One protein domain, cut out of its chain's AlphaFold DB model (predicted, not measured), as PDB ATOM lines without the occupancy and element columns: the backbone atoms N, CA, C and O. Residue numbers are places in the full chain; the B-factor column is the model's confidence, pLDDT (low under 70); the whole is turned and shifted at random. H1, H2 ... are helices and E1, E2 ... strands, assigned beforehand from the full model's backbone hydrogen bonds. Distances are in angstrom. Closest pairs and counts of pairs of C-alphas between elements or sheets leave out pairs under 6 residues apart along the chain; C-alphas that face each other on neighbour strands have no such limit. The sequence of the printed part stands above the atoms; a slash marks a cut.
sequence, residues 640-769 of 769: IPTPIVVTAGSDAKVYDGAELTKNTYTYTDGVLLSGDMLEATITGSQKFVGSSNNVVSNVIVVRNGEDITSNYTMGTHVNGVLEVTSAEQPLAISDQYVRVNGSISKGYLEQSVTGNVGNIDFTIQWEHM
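Overview. This is residues 640 to 769 of the 769 residues of the protein "Conserved repeat protein" of Clostridium sp. CAG:798 (UniProt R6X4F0). Little regular structure is formed: a narrow body of strands, the curled sheet E3 E8 E6 E5 with pairs E1/E7 and E2/E4, is lengthened by a loose tail, residues 726 to 769, holding H1. Of 130 printed residues, 51 are in named elements, E1 to E8 then H1, mostly strand; the sheet is mixed. The rod is extended: radius of gyration of the C-alphas 27.5 A, spans 85 by 23 by 19 A.

Arrangement. E1, residues 640 to 644, is parallel to E7, 712 to 714; N 644 and O 713, 2.9 A apart, are within hydrogen-bond range, as are the pairs below. E1 runs on into E2, 646 to 648, antiparallel to E4, 665 to 667: N 647 and O 666, 2.8 A. E2 runs on into E3, 651 to 654, parallel to E8, 720 to 725: N 653 and O 723, 3.0 A. E5, 677 to 683, and E6, 690 to 703, form a hairpin: N 679 and O 700, 2.9 A. E6 is antiparallel to E8: N 692 and O 722, 3.0 A. H1, 746 to 751, is not on the sheet; every O i to N i+4 pair in it is within range.

Along the chain. E1 begins at C-alpha 640, (257.047, 200.096, 197.357). E6 is 39.5 A long, E5 19.5 A. H1 ends at C-alpha 751, (226.116, 198.238, 257.090).

Size, cuts and confidence. The C-alphas farthest apart, of Ile 640 and Met 769, are 87.4 A apart. The printed part has no cut. The link E8 to H1 is long. Residues 728 to 769 have pLDDT under 70.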
ATOM      1  N   ILE A 640     255.890 200.425 196.510       95.06
ATOM      2  CA  ILE A 640     257.047 200.096 197.357       95.06
ATOM      3  C   ILE A 640     256.677 198.882 198.229       95.06
ATOM      4  O   ILE A 640     255.671 198.940 198.944       95.06
ATOM      5  N   PRO A 641     257.450 197.779 198.181       93.06
ATOM      6  CA  PRO A 641     257.062 196.518 198.816       93.06
ATOM      7  C   PRO A 641     257.175 196.553 200.346       93.06
ATOM      8  O   PRO A 641     256.526 195.760 201.026       93.06
ATOM      9  N   THR A 642     257.993 197.452 200.899       94.06
ATOM     10  CA  THR A 642     258.123 197.634 202.348       94.06
ATOM     11  C   THR A 642     256.860 198.300 202.903       94.06
ATOM     12  O   THR A 642     256.541 199.413 202.481       94.06
ATOM     13  N   PRO A 643     256.139 197.667 203.847       94.12
ATOM     14  CA  PRO A 643     254.871 198.194 204.318       94.12
ATOM     15  C   PRO A 643     255.042 199.382 205.273       94.12
ATOM     16  O   PRO A 643     255.862 199.366 206.198       94.12
ATOM     17  N   ILE A 644     254.187 200.386 205.105       95.56
ATOM     18  CA  ILE A 644     254.008 201.465 206.073       95.56
ATOM     19  C   ILE A 644     253.041 200.994 207.163       95.56
ATOM     20  O   ILE A 644     251.888 200.657 206.896       95.56
ATOM     21  N   VAL A 645     253.502 200.998 208.412       94.81
ATOM     22  CA  VAL A 645     252.701 200.695 209.600       94.81
ATOM     23  C   VAL A 645     252.634 201.944 210.461       94.81
ATOM     24  O   VAL A 645     253.655 202.384 210.976       94.81
ATOM     25  N   VAL A 646     251.436 202.501 210.635       95.06
ATOM     26  CA  VAL A 646     251.184 203.614 211.556       95.06
ATOM     27  C   VAL A 646     250.824 203.065 212.936       95.06
ATOM     28  O   VAL A 646     250.008 202.151 213.050       95.06
ATOM     29  N   THR A 647     251.431 203.622 213.983       94.81
ATOM     30  CA  THR A 647     251.144 203.318 215.391       94.81
ATOM     31  C   THR A 647     250.579 204.557 216.076       94.81
ATOM     32  O   THR A 647     251.258 205.583 216.151       94.81
ATOM     33  N   ALA A 648     249.346 204.475 216.574       95.31
ATOM     34  CA  ALA A 648     248.728 205.551 217.341       95.31
ATOM     35  C   ALA A 648     249.362 205.671 218.738       95.31
ATOM     36  O   ALA A 648     249.653 204.677 219.403       95.31
ATOM     37  N   GLY A 649     249.566 206.904 219.202       93.38
ATOM     38  CA  GLY A 649     250.135 207.180 220.518       93.38
ATOM     39  C   GLY A 649     249.225 206.711 221.653       93.38
ATOM     40  O   GLY A 649     248.001 206.752 221.543       93.38
ATOM     41  N   SER A 650     249.834 206.288 222.755       93.94
ATOM     42  CA  SER A 650     249.132 205.973 224.004       93.94
ATOM     43  C   SER A 650     249.256 207.142 224.977       93.94
ATOM     44  O   SER A 650     250.210 207.920 224.885       93.94
ATOM     45  N   ASP A 651     248.304 207.285 225.892       94.62
ATOM     46  CA  ASP A 651     248.371 208.296 226.947       94.62
ATOM     47  C   ASP A 651     247.622 207.826 228.195       94.62
ATOM     48  O   ASP A 651     246.739 206.967 228.114       94.62
ATOM     49  N   ALA A 652     247.968 208.390 229.348       91.38
ATOM     50  CA  ALA A 652     247.336 208.049 230.611       91.38
ATOM     51  C   ALA A 652     247.153 209.286 231.490       91.38
ATOM     52  O   ALA A 652     248.040 210.135 231.589       91.38
ATOM     53  N   LYS A 653     246.009 209.373 232.170       87.44
ATOM     54  CA  LYS A 653     245.753 210.433 233.154       87.44
ATOM     55  C   LYS A 653     244.927 209.953 234.341       87.44
ATOM     56  O   LYS A 653     244.316 208.888 234.312       87.44
ATOM     57  N   VAL A 654     244.889 210.771 235.383       87.06
ATOM     58  CA  VAL A 654     243.967 210.611 236.515       87.06
ATOM     59  C   VAL A 654     242.621 211.263 236.165       87.06
ATOM     60  O   VAL A 654     242.591 212.254 235.434       87.06
ATOM     61  N   TYR A 655     241.505 210.708 236.648       86.25
ATOM     62  CA  TYR A 655     240.159 211.209 236.364       86.25
ATOM     63  C   TYR A 655     239.968 212.652 236.857       86.25
ATOM     64  O   TYR A 655     239.976 212.929 238.054       86.25
ATOM     65  N   ASP A 656     239.747 213.564 235.916       84.19
ATOM     66  CA  ASP A 656     239.621 215.013 236.118       84.19
ATOM     67  C   ASP A 656     238.306 215.578 235.534       84.19
ATOM     68  O   ASP A 656     238.067 216.783 235.557       84.19
ATOM     69  N   GLY A 657     237.450 214.706 234.985       83.62
ATOM     70  CA  GLY A 657     236.195 215.059 234.314       83.62
ATOM     71  C   GLY A 657     236.309 215.434 232.825       83.62
ATOM     72  O   GLY A 657     235.272 215.526 232.158       83.62
ATOM     73  N   ALA A 658     237.517 215.600 232.272       89.69
ATOM     74  CA  ALA A 658     237.752 215.876 230.850       89.69
ATOM     75  C   ALA A 658     238.016 214.587 230.047       89.69
ATOM     76  O   ALA A 658     238.442 213.575 230.599       89.69
ATOM     77  N   GLU A 659     237.823 214.612 228.727       91.38
ATOM     78  CA  GLU A 659     238.194 213.480 227.865       91.38
ATOM     79  C   GLU A 659     239.715 213.383 227.687       91.38
ATOM     80  O   GLU A 659     240.401 214.393 227.522       91.38
ATOM     81  N   LEU A 660     240.252 212.164 227.730       91.50
ATOM     82  CA  LEU A 660     241.608 211.856 227.292       91.50
ATOM     83  C   LEU A 660     241.569 211.548 225.795       91.50
ATOM     84  O   LEU A 660     240.905 210.601 225.386       91.50
ATOM     85  N   THR A 661     242.296 212.324 224.994       92.88
ATOM     86  CA  THR A 661     242.519 212.065 223.565       92.88
ATOM     87  C   THR A 661     244.004 212.232 223.260       92.88
ATOM     88  O   THR A 661     244.685 213.030 223.910       92.88
ATOM     89  N   LYS A 662     244.526 211.485 222.282       93.19
ATOM     90  CA  LYS A 662     245.940 211.569 221.894       93.19
ATOM     91  C   LYS A 662     246.104 211.544 220.379       93.19
ATOM     92  O   LYS A 662     246.217 210.485 219.774       93.19
ATOM     93  N   ASN A 663     246.152 212.715 219.753       92.38
ATOM     94  CA  ASN A 663     246.307 212.822 218.298       92.38
ATOM     95  C   ASN A 663     247.787 212.858 217.874       92.38
ATOM     96  O   ASN A 663     248.269 213.841 217.316       92.38
ATOM     97  N   THR A 664     248.533 211.808 218.213       92.25
ATOM     98  CA  THR A 664     249.949 211.646 217.841       92.25
ATOM     99  C   THR A 664     250.169 210.243 217.297       92.25
ATOM    100  O   THR A 664     249.538 209.307 217.786       92.25
ATOM    101  N   TYR A 665     251.084 210.073 216.347       94.88
ATOM    102  CA  TYR A 665     251.424 208.766 215.786       94.88
ATOM    103  C   TYR A 665     252.896 208.693 215.369       94.88
ATOM    104  O   TYR A 665     253.558 209.715 215.191       94.88
ATOM    105  N   THR A 666     253.384 207.470 215.190       93.56
ATOM    106  CA  THR A 666     254.660 207.155 214.530       93.56
ATOM    107  C   THR A 666     254.404 206.211 213.358       93.56
ATOM    108  O   THR A 666     253.361 205.558 213.316       93.56
ATOM    109  N   TYR A 667     255.329 206.105 212.406       94.50
ATOM    110  CA  TYR A 667     255.217 205.172 211.279       94.50
ATOM    111  C   TYR A 667     256.561 204.508 210.941       94.50
ATOM    112  O   TYR A 667     257.584 204.888 211.508       94.50
ATOM    113  N   THR A 668     256.559 203.501 210.054       92.62
ATOM    114  CA  THR A 668     257.779 202.801 209.607       92.62
ATOM    115  C   THR A 668     258.822 203.790 209.074       92.62
ATOM    116  O   THR A 668     258.600 204.437 208.049       92.62
ATOM    117  N   ASP A 669     259.963 203.887 209.755       88.62
ATOM    118  CA  ASP A 669     261.016 204.837 209.398       88.62
ATOM    119  C   ASP A 669     261.696 204.477 208.062       88.62
ATOM    120  O   ASP A 669     261.834 203.304 207.708       88.62
ATOM    121  N   GLY A 670     262.106 205.499 207.307       86.19
ATOM    122  CA  GLY A 670     262.848 205.359 206.049       86.19
ATOM    123  C   GLY A 670     262.074 204.822 204.832       86.19
ATOM    124  O   GLY A 670     262.701 204.582 203.803       86.19
ATOM    125  N   VAL A 671     260.750 204.621 204.914       91.81
ATOM    126  CA  VAL A 671     259.943 204.086 203.789       91.81
ATOM    127  C   VAL A 671     259.466 205.172 202.819       91.81
ATOM    128  O   VAL A 671     259.393 204.925 201.618       91.81
ATOM    129  N   LEU A 672     259.138 206.366 203.319       93.69
ATOM    130  CA  LEU A 672     258.676 207.473 202.478       93.69
ATOM    131  C   LEU A 672     259.829 208.042 201.653       93.69
ATOM    132  O   LEU A 672     260.906 208.333 202.179       93.69
ATOM    133  N   LEU A 673     259.585 208.249 200.361       93.75
ATOM    134  CA  LEU A 673     260.524 208.955 199.500       93.75
ATOM    135  C   LEU A 673     260.572 210.443 199.865       93.75
ATOM    136  O   LEU A 673     259.622 211.018 200.394       93.75
ATOM    137  N   SER A 674     261.687 211.095 199.539       90.19
ATOM    138  CA  SER A 674     261.849 212.529 199.787       90.19
ATOM    139  C   SER A 674     260.706 213.338 199.156       90.19
ATOM    140  O   SER A 674     260.384 213.170 197.977       90.19
ATOM    141  N   GLY A 675     260.111 214.241 199.938       87.69
ATOM    142  CA  GLY A 675     258.979 215.071 199.514       87.69
ATOM    143  C   GLY A 675     257.602 214.407 199.630       87.69
ATOM    144  O   GLY A 675     256.614 215.075 199.334       87.69
ATOM    145  N   ASP A 676     257.528 213.147 200.069       94.69
ATOM    146  CA  ASP A 676     256.267 212.500 200.445       94.69
ATOM    147  C   ASP A 676     255.976 212.707 201.920       94.69
ATOM    148  O   ASP A 676     256.866 212.621 202.767       94.69
ATOM    149  N   MET A 677     254.710 212.970 202.220       93.00
ATOM    150  CA  MET A 677     254.243 213.174 203.580       93.00
ATOM    151  C   MET A 677     253.139 212.176 203.883       93.00
ATOM    152  O   MET A 677     252.202 212.016 203.108       93.00
ATOM    153  N   LEU A 678     253.259 211.498 205.019       95.38
ATOM    154  CA  LEU A 678     252.188 210.664 205.533       95.38
ATOM    155  C   LEU A 678     251.267 211.513 206.401       95.38
ATOM    156  O   LEU A 678     251.728 212.244 207.276       95.38
ATOM    157  N   GLU A 679     249.969 211.377 206.174       93.88
ATOM    158  CA  GLU A 679     248.928 211.962 207.004       93.88
ATOM    159  C   GLU A 679     248.078 210.828 207.575       93.88
ATOM    160  O   GLU A 679     247.493 210.035 206.834       93.88
ATOM    161  N   ALA A 680     248.021 210.738 208.903       93.56
ATOM    162  CA  ALA A 680     247.180 209.774 209.596       93.56
ATOM    163  C   ALA A 680     246.161 210.472 210.497       93.56
ATOM    164  O   ALA A 680     246.492 211.405 211.233       93.56
ATOM    165  N   THR A 681     244.928 209.970 210.475       93.25
ATOM    166  CA  THR A 681     243.849 210.411 211.362       93.25
ATOM    167  C   THR A 681     243.750 209.452 212.540       93.25
ATOM    168  O   THR A 681     243.492 208.260 212.356       93.25
ATOM    169  N   ILE A 682     243.940 209.968 213.757       95.12
ATOM    170  CA  ILE A 682     243.833 209.193 214.995       95.12
ATOM    171  C   ILE A 682     242.528 209.542 215.711       95.12
ATOM    172  O   ILE A 682     242.242 210.706 215.989       95.12
ATOM    173  N   THR A 683     241.725 208.524 216.003       89.19
ATOM    174  CA  THR A 683     240.391 208.650 216.595       89.19
ATOM    175  C   THR A 683     240.263 207.710 217.786       89.19
ATOM    176  O   THR A 683     240.140 206.498 217.628       89.19
ATOM    177  N   GLY A 684     240.280 208.267 218.988       90.00
ATOM    178  CA  GLY A 684     240.058 207.549 220.236       90.00
ATOM    179  C   GLY A 684     239.832 208.537 221.373       90.00
ATOM    180  O   GLY A 684     240.389 209.635 221.359       90.00
ATOM    181  N   SER A 685     238.984 208.164 222.330       91.31
ATOM    182  CA  SER A 685     238.692 208.966 223.519       91.31
ATOM    183  C   SER A 685     238.415 208.057 224.716       91.31
ATOM    184  O   SER A 685     237.819 206.984 224.566       91.31
ATOM    185  N   GLN A 686     238.847 208.479 225.905       92.81
ATOM    186  CA  GLN A 686     238.502 207.847 227.177       92.81
ATOM    187  C   GLN A 686     238.157 208.918 228.212       92.81
ATOM    188  O   GLN A 686     238.968 209.795 228.498       92.81
ATOM    189  N   LYS A 687     236.957 208.849 228.798       88.88
ATOM    190  CA  LYS A 687     236.508 209.828 229.805       88.88
ATOM    191  C   LYS A 687     236.484 209.273 231.223       88.88
ATOM    192  O   LYS A 687     236.942 209.929 232.149       88.88
ATOM    193  N   PHE A 688     235.905 208.090 231.395       87.56
ATOM    194  CA  PHE A 688     235.736 207.456 232.701       87.56
ATOM    195  C   PHE A 688     236.878 206.486 232.993       87.56
ATOM    196  O   PHE A 688     237.610 206.105 232.082       87.56
ATOM    197  N   VAL A 689     237.023 206.082 234.255       83.38
ATOM    198  CA  VAL A 689     238.069 205.138 234.675       83.38
ATOM    199  C   VAL A 689     238.009 203.856 233.838       83.38
ATOM    200  O   VAL A 689     236.936 203.281 233.652       83.38
ATOM    201  N   GLY A 690     239.160 203.430 233.318       87.56
ATOM    202  CA  GLY A 690     239.302 202.297 232.403       87.56
ATOM    203  C   GLY A 690     240.194 202.618 231.202       87.56
ATOM    204  O   GLY A 690     240.766 203.705 231.114       87.56
ATOM    205  N   SER A 691     240.296 201.667 230.271       89.94
ATOM    206  CA  SER A 691     241.125 201.773 229.065       89.94
ATOM    207  C   SER A 691     240.299 201.675 227.780       89.94
ATOM    208  O   SER A 691     239.428 200.807 227.682       89.94
ATOM    209  N   SER A 692     240.628 202.474 226.765       93.12
ATOM    210  CA  SER A 692     240.112 202.322 225.396       93.12
ATOM    211  C   SER A 692     241.231 202.371 224.353       93.12
ATOM    212  O   SER A 692     242.354 202.790 224.637       93.12
ATOM    213  N   ASN A 693     240.937 201.915 223.133       93.81
ATOM    214  CA  ASN A 693     241.881 201.997 222.021       93.81
ATOM    215  C   ASN A 693     241.924 203.419 221.452       93.81
ATOM    216  O   ASN A 693     240.887 204.012 221.151       93.81
ATOM    217  N   ASN A 694     243.132 203.908 221.193       94.44
ATOM    218  CA  ASN A 694     243.371 205.040 220.313       94.44
ATOM    219  C   ASN A 694     243.570 204.529 218.882       94.44
ATOM    220  O   ASN A 694     244.570 203.864 218.608       94.44
ATOM    221  N   VAL A 695     242.609 204.759 217.986       94.19
ATOM    222  CA  VAL A 695     242.529 204.031 216.708       94.19
ATOM    223  C   VAL A 695     243.113 204.837 215.552       94.19
ATOM    224  O   VAL A 695     242.790 206.011 215.398       94.19
ATOM    225  N   VAL A 696     243.916 204.200 214.694       94.81
ATOM    226  CA  VAL A 696     244.291 204.756 213.380       94.81
ATOM    227  C   VAL A 696     243.116 204.543 212.417       94.81
ATOM    228  O   VAL A 696     242.836 203.405 212.044       94.81
ATOM    229  N   SER A 697     242.398 205.601 212.034       90.69
ATOM    230  CA  SER A 697     241.174 205.485 211.215       90.69
ATOM    231  C   SER A 697     241.380 205.736 209.726       90.69
ATOM    232  O   SER A 697     240.634 205.191 208.915       90.69
ATOM    233  N   ASN A 698     242.379 206.535 209.354       92.94
ATOM    234  CA  ASN A 698     242.741 206.780 207.963       92.94
ATOM    235  C   ASN A 698     244.243 207.034 207.851       92.94
ATOM    236  O   ASN A 698     244.811 207.680 208.731       92.94
ATOM    237  N   VAL A 699     244.861 206.555 206.773       94.88
ATOM    238  CA  VAL A 699     246.267 206.814 206.447       94.88
ATOM    239  C   VAL A 699     246.355 207.086 204.957       94.88
ATOM    240  O   VAL A 699     245.972 206.235 204.158       94.88
ATOM    241  N   ILE A 700     246.874 208.256 204.603       95.62
ATOM    242  CA  ILE A 700     247.187 208.609 203.222       95.62
ATOM    243  C   ILE A 700     248.639 209.055 203.105       95.62
ATOM    244  O   ILE A 700     249.235 209.558 204.061       95.62
ATOM    245  N   VAL A 701     249.211 208.872 201.920       95.38
ATOM    246  CA  VAL A 701     250.489 209.478 201.545       95.38
ATOM    247  C   VAL A 701     250.213 210.536 200.496       95.38
ATOM    248  O   VAL A 701     249.597 210.247 199.470       95.38
ATOM    249  N   VAL A 702     250.673 211.755 200.750       93.94
ATOM    250  CA  VAL A 702     250.452 212.905 199.877       93.94
ATOM    251  C   VAL A 702     251.764 213.437 199.312       93.94
ATOM    252  O   VAL A 702     252.766 213.563 200.020       93.94
ATOM    253  N   ARG A 703     251.735 213.799 198.027       92.44
ATOM    254  CA  ARG A 703     252.803 214.542 197.342       92.44
ATOM    255  C   ARG A 703     252.184 215.712 196.600       92.44
ATOM    256  O   ARG A 703     251.302 215.520 195.770       92.44
ATOM    257  N   ASN A 704     252.642 216.932 196.883       88.38
ATOM    258  CA  ASN A 704     252.130 218.164 196.260       88.38
ATOM    259  C   ASN A 704     250.590 218.318 196.324       88.38
ATOM    260  O   ASN A 704     249.994 218.923 195.438       88.38
ATOM    261  N   GLY A 705     249.947 217.771 197.362       86.56
ATOM    262  CA  GLY A 705     248.490 217.806 197.534       86.56
ATOM    263  C   GLY A 705     247.709 216.706 196.801       86.56
ATOM    264  O   GLY A 705     246.488 216.677 196.924       86.56
ATOM    265  N   GLU A 706     248.369 215.797 196.075       91.12
ATOM    266  CA  GLU A 706     247.733 214.597 195.517       91.12
ATOM    267  C   GLU A 706     247.889 213.394 196.451       91.12
ATOM    268  O   GLU A 706     248.974 213.152 196.980       91.12
ATOM    269  N   ASP A 707     246.814 212.614 196.593       94.25
ATOM    270  CA  ASP A 707     246.840 211.302 197.238       94.25
ATOM    271  C   ASP A 707     247.563 210.291 196.331       94.25
ATOM    272  O   ASP A 707     247.095 209.937 195.243       94.25
ATOM    273  N   ILE A 708     248.728 209.842 196.795       95.31
ATOM    274  CA  ILE A 708     249.589 208.853 196.143       95.31
ATOM    275  C   ILE A 708     249.692 207.564 196.965       95.31
ATOM    276  O   ILE A 708     250.635 206.788 196.808       95.31
ATOM    277  N   THR A 709     248.726 207.310 197.847       95.19
ATOM    278  CA  THR A 709     248.722 206.161 198.763       95.19
ATOM    279  C   THR A 709     248.902 204.827 198.043       95.19
ATOM    280  O   THR A 709     249.601 203.952 198.546       95.19
ATOM    281  N   SER A 710     248.348 204.679 196.835       95.25
ATOM    282  CA  SER A 710     248.468 203.458 196.024       95.25
ATOM    283  C   SER A 710     249.903 203.109 195.622       95.25
ATOM    284  O   SER A 710     250.165 201.962 195.274       95.25
ATOM    285  N   ASN A 711     250.837 204.060 195.704       96.69
ATOM    286  CA  ASN A 711     252.256 203.843 195.444       96.69
ATOM    287  C   ASN A 711     252.998 203.157 196.597       96.69
ATOM    288  O   ASN A 711     254.149 202.743 196.439       96.69
ATOM    289  N   TYR A 712     252.349 203.020 197.750       96.19
ATOM    290  CA  TYR A 712     252.923 202.446 198.955       96.19
ATOM    291  C   TYR A 712     252.127 201.221 199.393       96.19
ATOM    292  O   TYR A 712     250.899 201.191 199.338       96.19
ATOM    293  N   THR A 713     252.829 200.198 199.873       96.00
ATOM    294  CA  THR A 713     252.168 199.072 200.534       96.00
ATOM    295  C   THR A 713     251.787 199.486 201.956       96.00
ATOM    296  O   THR A 713     252.643 199.923 202.723       96.00
ATOM    297  N   MET A 714     250.517 199.341 202.337       94.25
ATOM    298  CA  MET A 714     250.057 199.606 203.707       94.25
ATOM    299  C   MET A 714     250.051 198.319 204.534       94.25
ATOM    300  O   MET A 714     249.489 197.305 204.124       94.25
ATOM    301  N   GLY A 715     250.704 198.353 205.697       91.88
ATOM    302  CA  GLY A 715     250.707 197.260 206.666       91.88
ATOM    303  C   GLY A 715     249.565 197.368 207.678       91.88
ATOM    304  O   GLY A 715     248.803 198.331 207.696       91.88
ATOM    305  N   THR A 716     249.463 196.385 208.573       93.75
ATOM    306  CA  THR A 716     248.486 196.417 209.669       93.75
ATOM    307  C   THR A 716     248.861 197.493 210.687       93.75
ATOM    308  O   THR A 716     249.897 197.391 211.340       93.75
ATOM    309  N   HIS A 717     248.025 198.523 210.821       94.62
ATOM    310  CA  HIS A 717     248.227 199.614 211.776       94.62
ATOM    311  C   HIS A 717     248.015 199.164 213.227       94.62
ATOM    312  O   HIS A 717     247.253 198.236 213.504       94.62
ATOM    313  N   VAL A 718     248.693 199.838 214.157       94.12
ATOM    314  CA  VAL A 718     248.689 199.507 215.585       94.12
ATOM    315  C   VAL A 718     247.959 200.599 216.361       94.12
ATOM    316  O   VAL A 718     248.302 201.778 216.276       94.12
ATOM    317  N   ASN A 719     246.951 200.204 217.135       94.25
ATOM    318  CA  ASN A 719     246.230 201.120 218.014       94.25
ATOM    319  C   ASN A 719     247.048 201.412 219.280       94.25
ATOM    320  O   ASN A 719     247.714 200.525 219.813       94.25
ATOM    321  N   GLY A 720     246.951 202.643 219.777       92.19
ATOM    322  CA  GLY A 720     247.439 203.022 221.100       92.19
ATOM    323  C   GLY A 720     246.409 202.699 222.181       92.19
ATOM    324  O   GLY A 720     245.291 202.274 221.882       92.19
ATOM    325  N   VAL A 721     246.757 202.944 223.439       94.38
ATOM    326  CA  VAL A 721     245.872 202.763 224.596       94.38
ATOM    327  C   VAL A 721     245.697 204.100 225.315       94.38
ATOM    328  O   VAL A 721     246.674 204.796 225.585       94.38
ATOM    329  N   LEU A 722     244.451 204.467 225.610       94.25
ATOM    330  CA  LEU A 722     244.099 205.620 226.438       94.25
ATOM    331  C   LEU A 722     243.599 205.109 227.781       94.25
ATOM    332  O   LEU A 722     242.587 204.410 227.823       94.25
ATOM    333  N   GLU A 723     244.287 205.455 228.863       92.31
ATOM    334  CA  GLU A 723     243.971 204.961 230.204       92.31
ATOM    335  C   GLU A 723     243.613 206.104 231.160       92.31
ATOM    336  O   GLU A 723     244.367 207.060 231.342       92.31
ATOM    337  N   VAL A 724     242.448 206.004 231.801       88.75
ATOM    338  CA  VAL A 724     242.040 206.919 232.872       88.75
ATOM    339  C   VAL A 724     242.018 206.154 234.190       88.75
ATOM    340  O   VAL A 724     241.311 205.156 234.330       88.75
ATOM    341  N   THR A 725     242.783 206.635 235.165       83.25
ATOM    342  CA  THR A 725     242.917 206.047 236.506       83.25
ATOM    343  C   THR A 725     242.121 206.848 237.542       83.25
ATOM    344  O   THR A 725     241.811 208.021 237.335       83.25
ATOM    345  N   SER A 726     241.725 206.219 238.650       76.62
ATOM    346  CA  SER A 726     240.905 206.860 239.690       76.62
ATOM    347  C   SER A 726     241.630 208.025 240.377       76.62
ATOM    348  O   SER A 726     242.809 207.916 240.698       76.62
ATOM    349  N   ALA A 727     240.911 209.116 240.659       70.56
ATOM    350  CA  ALA A 727     241.403 210.199 241.511       70.56
ATOM    351  C   ALA A 727     241.137 209.885 242.992       70.56
ATOM    352  O   ALA A 727     240.000 209.583 243.356       70.56
ATOM    353  N   GLU A 728     242.150 209.995 243.857       59.03
ATOM    354  CA  GLU A 728     241.935 210.000 245.308       59.03
ATOM    355  C   GLU A 728     241.371 211.364 245.735       59.03
ATOM    356  O   GLU A 728     242.028 212.396 245.611       59.03
ATOM    357  N   GLN A 729     240.130 211.372 246.222       55.06
ATOM    358  CA  GLN A 729     239.466 212.541 246.802       55.06
ATOM    359  C   GLN A 729     238.870 212.136 248.161       55.06
ATOM    360  O   GLN A 729     238.148 211.136 248.216       55.06
ATOM    361  N   PRO A 730     239.124 212.872 249.260       49.62
ATOM    362  CA  PRO A 730     238.400 212.661 250.508       49.62
ATOM    363  C   PRO A 730     236.926 213.045 250.326       49.62
ATOM    364  O   PRO A 730     236.595 214.156 249.909       49.62
ATOM    365  N   LEU A 731     236.028 212.112 250.642       46.81
ATOM    366  CA  LEU A 731     234.582 212.318 250.601       46.81
ATOM    367  C   LEU A 731     234.162 213.193 251.799       46.81
ATOM    368  O   LEU A 731     234.191 212.734 252.939       46.81
ATOM    369  N   ALA A 732     233.769 214.446 251.563       45.88
ATOM    370  CA  ALA A 732     233.136 215.289 252.578       45.88
ATOM    371  C   ALA A 732     231.607 215.156 252.471       45.88
ATOM    372  O   ALA A 732     230.990 215.750 251.588       45.88
ATOM    373  N   ILE A 733     230.990 214.358 253.347       56.25
ATOM    374  CA  ILE A 733     229.528 214.320 253.509       56.25
ATOM    375  C   ILE A 733     229.166 215.356 254.582       56.25
ATOM    376  O   ILE A 733     229.617 215.225 255.717       56.25
ATOM    377  N   SER A 734     228.384 216.388 254.244       44.78
ATOM    378  CA  SER A 734     227.865 217.328 255.248       44.78
ATOM    379  C   SER A 734     226.732 216.682 256.051       44.78
ATOM    380  O   SER A 734     225.786 216.173 255.448       44.78
ATOM    381  N   ASP A 735     226.849 216.726 257.377       51.28
ATOM    382  CA  ASP A 735     225.871 216.436 258.434       51.28
ATOM    383  C   ASP A 735     224.515 215.847 257.998       51.28
ATOM    384  O   ASP A 735     223.612 216.550 257.539       51.28
ATOM    385  N   GLN A 736     224.329 214.545 258.234       54.03
ATOM    386  CA  GLN A 736     223.006 213.922 258.249       54.03
ATOM    387  C   GLN A 736     222.530 213.746 259.694       54.03
ATOM    388  O   GLN A 736     223.105 212.983 260.467       54.03
ATOM    389  N   TYR A 737     221.439 214.423 260.050       56.00
ATOM    390  CA  TYR A 737     220.764 214.236 261.331       56.00
ATOM    391  C   TYR A 737     219.845 213.013 261.260       56.00
ATOM    392  O   TYR A 737     218.850 213.016 260.535       56.00
ATOM    393  N   VAL A 738     220.139 211.976 262.046       56.88
ATOM    394  CA  VAL A 738     219.267 210.801 262.187       56.88
ATOM    395  C   VAL A 738     218.536 210.888 263.527       56.88
ATOM    396  O   VAL A 738     219.152 210.812 264.587       56.88
ATOM    397  N   ARG A 739     217.207 211.043 263.503       56.44
ATOM    398  CA  ARG A 739     216.367 210.920 264.708       56.44
ATOM    399  C   ARG A 739     216.003 209.453 264.922       56.44
ATOM    400  O   ARG A 739     215.356 208.855 264.068       56.44
ATOM    401  N   VAL A 740     216.373 208.891 266.070       59.25
ATOM    402  CA  VAL A 740     216.049 207.510 266.458       59.25
ATOM    403  C   VAL A 740     215.177 207.498 267.713       59.25
ATOM    404  O   VAL A 740     215.490 208.162 268.694       59.25
ATOM    405  N   ASN A 741     214.073 206.745 267.694       50.81
ATOM    406  CA  ASN A 741     213.242 206.483 268.876       50.81
ATOM    407  C   ASN A 741     213.570 205.077 269.403       50.81
ATOM    408  O   ASN A 741     212.818 204.126 269.190       50.81
ATOM    409  N   GLY A 742     214.772 204.929 269.966       66.94
ATOM    410  CA  GLY A 742     215.341 203.646 270.384       66.94
ATOM    411  C   GLY A 742     216.869 203.629 270.285       66.94
ATOM    412  O   GLY A 742     217.511 204.675 270.232       66.94
ATOM    413  N   SER A 743     217.464 202.438 270.253       64.25
ATOM    414  CA  SER A 743     218.914 202.255 270.112       64.25
ATOM    415  C   SER A 743     219.312 201.996 268.659       64.25
ATOM    416  O   SER A 743     218.772 201.085 268.031       64.25
ATOM    417  N   ILE A 744     220.318 202.716 268.162       67.25
ATOM    418  CA  ILE A 744     221.056 202.370 266.941       67.25
ATOM    419  C   ILE A 744     222.435 201.839 267.343       67.25
ATOM    420  O   ILE A 744     223.077 202.390 268.236       67.25
ATOM    421  N   SER A 745     222.879 200.735 266.741       63.72
ATOM    422  CA  SER A 745     224.212 200.181 267.003       63.72
ATOM    423  C   SER A 745     225.213 200.678 265.961       63.72
ATOM    424  O   SER A 745     224.843 200.917 264.810       63.72
ATOM    425  N   LYS A 746     226.495 200.782 266.342       63.34
ATOM    426  CA  LYS A 746     227.583 201.138 265.412       63.34
ATOM    427  C   LYS A 746     227.596 200.216 264.181       63.34
ATOM    428  O   LYS A 746     227.690 200.697 263.059       63.34
ATOM    429  N   GLY A 747     227.358 198.917 264.389       63.44
ATOM    430  CA  GLY A 747     227.304 197.926 263.309       63.44
ATOM    431  C   GLY A 747     226.159 198.126 262.305       63.44
ATOM    432  O   GLY A 747     226.291 197.728 261.152       63.44
ATOM    433  N   TYR A 748     225.052 198.767 262.697       67.81
ATOM    434  CA  TYR A 748     223.965 199.097 261.767       67.81
ATOM    435  C   TYR A 748     224.325 200.288 260.859       67.81
ATOM    436  O   TYR A 748     224.022 200.271 259.666       67.81
ATOM    437  N   LEU A 749     225.023 201.297 261.394       64.44
ATOM    438  CA  LEU A 749     225.518 202.433 260.604       64.44
ATOM    439  C   LEU A 749     226.606 202.000 259.612       64.44
ATOM    440  O   LEU A 749     226.578 202.424 258.460       64.44
ATOM    441  N   GLU A 750     227.493 201.086 260.014       62.00
ATOM    442  CA  GLU A 750     228.524 200.509 259.137       62.00
ATOM    443  C   GLU A 750     227.928 199.690 257.970       62.00
ATOM    444  O   GLU A 750     228.455 199.741 256.863       62.00
ATOM    445  N   GLN A 751     226.797 198.991 258.164       60.88
ATOM    446  CA  GLN A 751     226.116 198.238 257.090       60.88
ATOM    447  C   GLN A 751     225.326 199.109 256.100       60.88
ATOM    448  O   GLN A 751     225.009 198.653 255.003       60.88
ATOM    449  N   SER A 752     224.989 200.345 256.476       59.62
ATOM    450  CA  SER A 752     224.134 201.234 255.673       59.62
ATOM    451  C   SER A 752     224.903 202.005 254.589       59.62
ATOM    452  O   SER A 752     224.288 202.629 253.726       59.62
ATOM    453  N   VAL A 753     226.240 201.963 254.619       55.97
ATOM    454  CA  VAL A 753     227.126 202.613 253.645       55.97
ATOM    455  C   VAL A 753     227.651 201.549 252.680       55.97
ATOM    456  O   VAL A 753     228.628 200.858 252.957       55.97
ATOM    457  N   THR A 754     226.983 201.362 251.544       46.97
ATOM    458  CA  THR A 754     227.423 200.409 250.518       46.97
ATOM    459  C   THR A 754     228.454 201.038 249.579       46.97
ATOM    460  O   THR A 754     228.169 202.009 248.886       46.97
ATOM    461  N   GLY A 755     229.643 200.424 249.515       52.31
ATOM    462  CA  GLY A 755     230.661 200.688 248.493       52.31
ATOM    463  C   GLY A 755     231.838 201.553 248.949       52.31
ATOM    464  O   GLY A 755     231.917 202.710 248.562       52.31
ATOM    465  N   ASN A 756     232.769 200.985 249.730       45.62
ATOM    466  CA  ASN A 756     234.219 201.162 249.541       45.62
ATOM    467  C   ASN A 756     235.049 200.327 250.530       45.62
ATOM    468  O   ASN A 756     234.625 200.021 251.640       45.62
ATOM    469  N   VAL A 757     236.253 199.965 250.083       47.88
ATOM    470  CA  VAL A 757     237.305 199.295 250.854       47.88
ATOM    471  C   VAL A 757     238.088 200.380 251.606       47.88
ATOM    472  O   VAL A 757     238.842 201.124 250.987       47.88
ATOM    473  N   GLY A 758     237.881 200.513 252.921       54.56
ATOM    474  CA  GLY A 758     238.598 201.471 253.780       54.56
ATOM    475  C   GLY A 758     237.968 201.624 255.172       54.56
ATOM    476  O   GLY A 758     236.762 201.448 255.323       54.56
ATOM    477  N   ASN A 759     238.780 201.924 256.196       52.28
ATOM    478  CA  ASN A 759     238.314 202.125 257.578       52.28
ATOM    479  C   ASN A 759     237.482 203.414 257.685       52.28
ATOM    480  O   ASN A 759     237.991 204.496 257.398       52.28
ATOM    481  N   ILE A 760     236.230 203.300 258.134       56.09
ATOM    482  CA  ILE A 760     235.358 204.442 258.437       56.09
ATOM    483  C   ILE A 760     235.319 204.623 259.958       56.09
ATOM    484  O   ILE A 760     234.917 203.710 260.679       56.09
ATOM    485  N   ASP A 761     235.714 205.802 260.441       56.09
ATOM    486  CA  ASP A 761     235.564 206.196 261.844       56.09
ATOM    487  C   ASP A 761     234.358 207.130 262.011       56.09
ATOM    488  O   ASP A 761     234.215 208.122 261.296       56.09
ATOM    489  N   PHE A 762     233.492 206.826 262.980       57.03
ATOM    490  CA  PHE A 762     232.337 207.653 263.336       57.03
ATOM    491  C   PHE A 762     232.582 208.327 264.691       57.03
ATOM    492  O   PHE A 762     232.833 207.642 265.683       57.03
ATOM    493  N   THR A 763     232.447 209.656 264.750       55.75
ATOM    494  CA  THR A 763     232.445 210.423 266.008       55.75
ATOM    495  C   THR A 763     231.021 210.904 266.279       55.75
ATOM    496  O   THR A 763     230.447 211.602 265.451       55.75
ATOM    497  N   ILE A 764     230.429 210.519 267.412       59.31
ATOM    498  CA  ILE A 764     229.067 210.930 267.796       59.31
ATOM    499  C   ILE A 764     229.171 212.107 268.772       59.31
ATOM    500  O   ILE A 764     229.770 211.962 269.837       59.31
ATOM    501  N   GLN A 765     228.569 213.250 268.435       54.78
ATOM    502  CA  GLN A 765     228.315 214.346 269.377       54.78
ATOM    503  C   GLN A 765     226.824 214.384 269.728       54.78
ATOM    504  O   GLN A 765     225.972 214.297 268.847       54.78
ATOM    505  N   TRP A 766     226.509 214.483 271.020       53.38
ATOM    506  CA  TRP A 766     225.139 214.614 271.510       53.38
ATOM    507  C   TRP A 766     224.824 216.092 271.740       53.38
ATOM    508  O   TRP A 766     225.450 216.717 272.594       53.38
ATOM    509  N   GLU A 767     223.834 216.633 271.036       49.31
ATOM    510  CA  GLU A 767     223.163 217.868 271.447       49.31
ATOM    511  C   GLU A 767     221.852 217.507 272.150       49.31
ATOM    512  O   GLU A 767     220.978 216.853 271.577       49.31
ATOM    513  N   HIS A 768     221.719 217.911 273.413       49.59
ATOM    514  CA  HIS A 768     220.429 217.917 274.093       49.59
ATOM    515  C   HIS A 768     219.614 219.106 273.576       49.59
ATOM    516  O   HIS A 768     220.015 220.252 273.771       49.59
ATOM    517  N   MET A 769     218.467 218.825 272.959       47.69
ATOM    518  CA  MET A 769     217.383 219.791 272.765       47.69
ATOM    519  C   MET A 769     216.194 219.422 273.637       47.69
ATOM    520  O   MET A 769     215.822 218.224 273.628       47.69
TER     521      MET A 769